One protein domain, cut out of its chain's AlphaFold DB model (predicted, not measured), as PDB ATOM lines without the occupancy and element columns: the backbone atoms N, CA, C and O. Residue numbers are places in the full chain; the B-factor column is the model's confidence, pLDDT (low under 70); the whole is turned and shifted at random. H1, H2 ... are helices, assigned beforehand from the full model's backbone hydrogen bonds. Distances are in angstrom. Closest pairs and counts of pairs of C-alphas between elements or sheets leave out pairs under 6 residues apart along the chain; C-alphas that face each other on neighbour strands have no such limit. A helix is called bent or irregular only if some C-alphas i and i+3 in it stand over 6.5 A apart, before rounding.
ATOM      1  N   LEU A   2      77.072  98.091  99.927       56.59
ATOM      2  CA  LEU A   2      78.428  98.136 100.527       56.59
ATOM      3  C   LEU A   2      79.552  97.495  99.680       56.59
ATOM      4  O   LEU A   2      80.564  98.149  99.443       56.59
ATOM      5  N   LYS A   3      79.354  96.279  99.139       63.69
ATOM      6  CA  LYS A   3      80.342  95.619  98.251       63.69
ATOM      7  C   LYS A   3      80.703  96.463  97.007       63.69
ATOM      8  O   LYS A   3      81.852  96.456  96.583       63.69
ATOM      9  N   GLY A   4      79.761  97.247  96.474       73.56
ATOM     10  CA  GLY A   4      79.996  98.169  95.353       73.56
ATOM     11  C   GLY A   4      80.733  99.454  95.752       73.56
ATOM     12  O   GLY A   4      81.582  99.922  95.003       73.56
ATOM     13  N   ALA A   5      80.480  99.988  96.953       63.78
ATOM     14  CA  ALA A   5      81.229 101.136  97.475       63.78
ATOM     15  C   ALA A   5      82.710 100.786  97.716       63.78
ATOM     16  O   ALA A   5      83.595 101.565  97.370       63.78
ATOM     17  N   ALA A   6      82.986  99.581  98.232       68.19
ATOM     18  CA  ALA A   6      84.349  99.069  98.379       68.19
ATOM     19  C   ALA A   6      85.059  98.897  97.020       68.19
ATOM     20  O   ALA A   6      86.216  99.292  96.880       68.19
ATOM     21  N   ALA A   7      84.361  98.366  96.008       65.94
ATOM     22  CA  ALA A   7      84.900  98.231  94.652       65.94
ATOM     23  C   ALA A   7      85.210  99.594  94.000       65.94
ATOM     24  O   ALA A   7      86.280  99.764  93.419       65.94
ATOM     25  N   ALA A   8      84.322 100.583  94.153       64.50
ATOM     26  CA  ALA A   8      84.537 101.939  93.644       64.50
ATOM     27  C   ALA A   8      85.755 102.621  94.295       64.50
ATOM     28  O   ALA A   8      86.599 103.172  93.590       64.50
ATOM     29  N   ALA A   9      85.904 102.515  95.620       69.31
ATOM     30  CA  ALA A   9      87.063 103.054  96.333       69.31
ATOM     31  C   ALA A   9      88.384 102.384  95.900       69.31
ATOM     32  O   ALA A   9      89.394 103.062  95.712       69.31
ATOM     33  N   ALA A  10      88.379 101.063  95.679       69.88
ATOM     34  CA  ALA A  10      89.543 100.344  95.157       69.88
ATOM     35  C   ALA A  10      89.920 100.802  93.731       69.88
ATOM     36  O   ALA A  10      91.104 100.987  93.438       69.88
ATOM     37  N   ALA A  11      88.929 101.046  92.868       68.50
ATOM     38  CA  ALA A  11      89.143 101.572  91.520       68.50
ATOM     39  C   ALA A  11      89.707 103.007  91.527       68.50
ATOM     40  O   ALA A  11      90.631 103.306  90.770       68.50
ATOM     41  N   GLU A  12      89.223 103.885  92.413       74.56
ATOM     42  CA  GLU A  12      89.732 105.259  92.558       74.56
ATOM     43  C   GLU A  12      91.203 105.279  93.018       74.56
ATOM     44  O   GLU A  12      92.023 106.018  92.463       74.56
ATOM     45  N   VAL A  13      91.569 104.420  93.977       77.38
ATOM     46  CA  VAL A  13      92.960 104.255  94.439       77.38
ATOM     47  C   VAL A  13      93.861 103.732  93.314       77.38
ATOM     48  O   VAL A  13      94.940 104.287  93.091       77.38
ATOM     49  N   ALA A  14      93.416 102.725  92.555       68.25
ATOM     50  CA  ALA A  14      94.160 102.205  91.404       68.25
ATOM     51  C   ALA A  14      94.339 103.262  90.294       68.25
ATOM     52  O   ALA A  14      95.417 103.367  89.702       68.25
ATOM     53  N   CYS A  15      93.318 104.089  90.044       69.25
ATOM     54  CA  CYS A  15      93.386 105.181  89.076       69.25
ATOM     55  C   CYS A  15      94.391 106.265  89.498       69.25
ATOM     56  O   CYS A  15      95.216 106.688  88.687       69.25
ATOM     57  N   ARG A  16      94.378 106.691  90.772       69.38
ATOM     58  CA  ARG A  16      95.358 107.668  91.281       69.38
ATOM     59  C   ARG A  16      96.788 107.124  91.236       69.38
ATOM     60  O   ARG A  16      97.695 107.869  90.871       69.38
ATOM     61  N   TYR A  37     103.858 100.258  95.727       79.12
ATOM     62  CA  TYR A  37     102.581  99.850  95.137       79.12
ATOM     63  C   TYR A  37     102.211  98.407  95.504       79.12
ATOM     64  O   TYR A  37     101.069  98.149  95.886       79.12
ATOM     65  N   ALA A  38     103.163  97.469  95.467       82.88
ATOM     66  CA  ALA A  38     102.937  96.087  95.888       82.88
ATOM     67  C   ALA A  38     102.529  95.997  97.371       82.88
ATOM     68  O   ALA A  38     101.564  95.304  97.704       82.88
ATOM     69  N   ALA A  39     103.198  96.754  98.249       84.25
ATOM     70  CA  ALA A  39     102.850  96.844  99.667       84.25
ATOM     71  C   ALA A  39     101.453  97.459  99.886       84.25
ATOM     72  O   ALA A  39     100.633  96.891 100.611       84.25
ATOM     73  N   ALA A  40     101.134  98.567  99.207       82.12
ATOM     74  CA  ALA A  40      99.820  99.209  99.278       82.12
ATOM     75  C   ALA A  40      98.693  98.297  98.755       82.12
ATOM     76  O   ALA A  40      97.641  98.184  99.384       82.12
ATOM     77  N   ALA A  41      98.923  97.574  97.654       80.88
ATOM     78  CA  ALA A  41      97.975  96.612  97.091       80.88
ATOM     79  C   ALA A  41      97.804  95.348  97.958       80.88
ATOM     80  O   ALA A  41      96.769  94.682  97.877       80.88
ATOM     81  N   ALA A  42      98.791  94.993  98.787       82.56
ATOM     82  CA  ALA A  42      98.661  93.938  99.793       82.56
ATOM     83  C   ALA A  42      97.873  94.425 101.025       82.56
ATOM     84  O   ALA A  42      96.962  93.734 101.484       82.56
ATOM     85  N   ALA A  43      98.167  95.631 101.522       83.81
ATOM     86  CA  ALA A  43      97.449  96.250 102.637       83.81
ATOM     87  C   ALA A  43      95.969  96.504 102.300       83.81
ATOM     88  O   ALA A  43      95.091  96.132 103.075       83.81
ATOM     89  N   SER A  44      95.689  97.047 101.110       84.31
ATOM     90  CA  SER A  44      94.330  97.252 100.599       84.31
ATOM     91  C   SER A  44      93.550  95.936 100.539       84.31
ATOM     92  O   SER A  44      92.465  95.862 101.107       84.31
ATOM     93  N   ARG A  45      94.128  94.862  99.976       84.44
ATOM     94  CA  ARG A  45      93.477  93.540  99.938       84.44
ATOM     95  C   ARG A  45      93.177  92.980 101.330       84.44
ATOM     96  O   ARG A  45      92.070  92.491 101.538       84.44
ATOM     97  N   ARG A  46      94.100  93.106 102.294       85.75
ATOM     98  CA  ARG A  46      93.860  92.695 103.692       85.75
ATOM     99  C   ARG A  46      92.719  93.489 104.332       85.75
ATOM    100  O   ARG A  46      91.806  92.882 104.881       85.75
ATOM    101  N   LEU A  47      92.719  94.818 104.201       83.00
ATOM    102  CA  LEU A  47      91.644  95.676 104.716       83.00
ATOM    103  C   LEU A  47      90.286  95.349 104.074       83.00
ATOM    104  O   LEU A  47      89.290  95.244 104.786       83.00
ATOM    105  N   THR A  48      90.234  95.123 102.757       81.56
ATOM    106  CA  THR A  48      89.004  94.700 102.067       81.56
ATOM    107  C   THR A  48      88.522  93.333 102.556       81.56
ATOM    108  O   THR A  48      87.327  93.159 102.778       81.56
ATOM    109  N   GLN A  49      89.427  92.376 102.775       83.44
ATOM    110  CA  GLN A  49      89.086  91.040 103.270       83.44
ATOM    111  C   GLN A  49      88.551  91.078 104.711       83.44
ATOM    112  O   GLN A  49      87.500  90.498 104.976       83.44
ATOM    113  N   SER A  50      89.191  91.826 105.617       81.06
ATOM    114  CA  SER A  50      88.689  92.016 106.986       81.06
ATOM    115  C   SER A  50      87.364  92.786 107.026       81.06
ATOM    116  O   SER A  50      86.484  92.439 107.808       81.06
ATOM    117  N   ALA A  51      87.174  93.785 106.156       76.62
ATOM    118  CA  ALA A  51      85.903  94.503 106.037       76.62
ATOM    119  C   ALA A  51      84.770  93.613 105.494       76.62
ATOM    120  O   ALA A  51      83.628  93.752 105.924       76.62
ATOM    121  N   LEU A  52      85.071  92.677 104.585       81.44
ATOM    122  CA  LEU A  52      84.111  91.672 104.118       81.44
ATOM    123  C   LEU A  52      83.757  90.670 105.224       81.44
ATOM    124  O   LEU A  52      82.577  90.405 105.426       81.44
ATOM    125  N   GLN A  53      84.740  90.178 105.983       81.12
ATOM    126  CA  GLN A  53      84.506  89.276 107.120       81.12
ATOM    127  C   GLN A  53      83.667  89.941 108.224       81.12
ATOM    128  O   GLN A  53      82.728  89.332 108.729       81.12
ATOM    129  N   ALA A  54      83.950  91.206 108.554       76.31
ATOM    130  CA  ALA A  54      83.156  91.980 109.509       76.31
ATOM    131  C   ALA A  54      81.748  92.328 108.986       76.31
ATOM    132  O   ALA A  54      80.818  92.486 109.773       76.31
ATOM    133  N   ALA A  55      81.565  92.445 107.666       72.88
ATOM    134  CA  ALA A  55      80.244  92.619 107.071       72.88
ATOM    135  C   ALA A  55      79.421  91.321 107.113       72.88
ATOM    136  O   ALA A  55      78.236  91.386 107.427       72.88
ATOM    137  N   ASP A  56      80.032  90.163 106.841       75.38
ATOM    138  CA  ASP A  56      79.350  88.865 106.911       75.38
ATOM    139  C   ASP A  56      78.889  88.552 108.343       75.38
ATOM    140  O   ASP A  56      77.716  88.242 108.528       75.38
ATOM    141  N   THR A  57      79.733  88.723 109.371       79.50
ATOM    142  CA  THR A  57      79.334  88.445 110.771       79.50
ATOM    143  C   THR A  57      78.223  89.366 111.283       79.50
ATOM    144  O   THR A  57      77.361  88.935 112.048       79.50
ATOM    145  N   VAL A  58      78.185  90.625 110.829       79.31
ATOM    146  CA  VAL A  58      77.082  91.560 111.122       79.31
ATOM    147  C   VAL A  58      75.804  91.195 110.356       79.31
ATOM    148  O   VAL A  58      74.707  91.477 110.837       79.31
ATOM    149  N   VAL A  59      75.908  90.562 109.184       74.94
ATOM    150  CA  VAL A  59      74.749  90.082 108.417       74.94
ATOM    151  C   VAL A  59      74.195  88.777 108.994       74.94
ATOM    152  O   VAL A  59      72.982  88.698 109.177       74.94
ATOM    153  N   THR A  60      75.035  87.792 109.336       74.56
ATOM    154  CA  THR A  60      74.579  86.510 109.904       74.56
ATOM    155  C   THR A  60      73.959  86.695 111.283       74.56
ATOM    156  O   THR A  60      72.797  86.343 111.465       74.56
ATOM    157  N   GLY A  61      74.647  87.364 112.216       82.00
ATOM    158  CA  GLY A  61      74.109  87.602 113.562       82.00
ATOM    159  C   GLY A  61      72.813  88.424 113.555       82.00
ATOM    160  O   GLY A  61      71.929  88.215 114.383       82.00
ATOM    161  N   ARG A  62      72.641  89.323 112.574       61.56
ATOM    162  CA  ARG A  62      71.385  90.068 112.392       61.56
ATOM    163  C   ARG A  62      70.280  89.231 111.742       61.56
ATOM    164  O   ARG A  62      69.115  89.487 112.030       61.56
ATOM    165  N   ALA A  63      70.610  88.259 110.891       52.44
ATOM    166  CA  ALA A  63      69.639  87.311 110.353       52.44
ATOM    167  C   ALA A  63      69.130  86.368 111.455       52.44
ATOM    168  O   ALA A  63      67.923  86.288 111.665       52.44
ATOM    169  N   GLU A  64      70.041  85.765 112.223       67.06
ATOM    170  CA  GLU A  64      69.735  84.899 113.372       67.06
ATOM    171  C   GLU A  64      68.868  85.621 114.416       67.06
ATOM    172  O   GLU A  64      67.858  85.084 114.875       67.06
ATOM    173  N   GLN A  65      69.200  86.875 114.750       60.31
ATOM    174  CA  GLN A  65      68.406  87.657 115.699       60.31
ATOM    175  C   GLN A  65      67.017  88.034 115.151       60.31
ATOM    176  O   GLN A  65      66.051  88.029 115.910       60.31
ATOM    177  N   VAL A  66      66.884  88.322 113.850       61.22
ATOM    178  CA  VAL A  66      65.572  88.562 113.219       61.22
ATOM    179  C   VAL A  66      64.734  87.283 113.178       61.22
ATOM    180  O   VAL A  66      63.530  87.349 113.412       61.22
ATOM    181  N   GLU A  67      65.339  86.121 112.934       49.59
ATOM    182  CA  GLU A  67      64.627  84.843 112.966       49.59
ATOM    183  C   GLU A  67      64.127  84.507 114.381       49.59
ATOM    184  O   GLU A  67      62.953  84.175 114.555       49.59
TER     185      GLU A  67
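AT A GLANCE: This is residues 2 to 16 and 37 to 67 of the 1031 residues of an uncharacterized protein of Tribonema minus (UniProt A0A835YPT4). One long, straight helix, H2, makes the length of the model, and a shorter helix, H1, runs side by side with its first part, at a shallow tilt of 9 degrees and in the opposite direction. The last stretch of H2, residues 56 to 67, sticks out past H1 as a free arm, and the connection between the two helices is not printed. The printed part has 46 residues, with two named helices in the order H1, H2 and no named strand, and its class is all helix. The whole is only just loose, close to extended, with a radius of gyration of the C-alphas of 13.7 A, and the C-alphas span 44 by 18 by 6 A, a rod.

HOW THE PARTS SIT: The longest helix is H2, residues 37 to 67. H1, residues 2 to 16, is close to H2 but not clearly touching it, with 2 pairs of C-alphas within 8 A. Their closest C-alphas are those of Ala 6 and Thr 48, 7.4 A apart. The two helices run opposite ways at a shallow tilt of 9 degrees, and their centres are 14.9 A apart. In H1 and H2 every pair of O i and N i+4 is within hydrogen-bond range.

IN THESE COORDINATES: H2 runs from Tyr 37, C-alpha at (102.581, 99.850, 95.137), to Glu 67, C-alpha at (64.627, 84.843, 112.966), 44.5 A from first to last C-alpha. H1 begins at Leu 2, C-alpha at (78.428, 98.136, 100.527), and ends at Arg 16, 21.5 A from first to last C-alpha. Neither helix is bent.

THE WHOLE: The two C-alphas farthest apart are those of Tyr 37 and Glu 67, 44.5 A. Residues 17 to 36 are cut out, and C-alphas 16 and 37 are 11.3 A apart across the cut. Without residues 56 to 67, which stand free, the body has 34 residues and spans 26 by 18 by 5 A. The mean pLDDT of the printed part is 73.7; it is under 70 at residues 2 to 3, 5 to 11, 14 to 16 and 62 to 67.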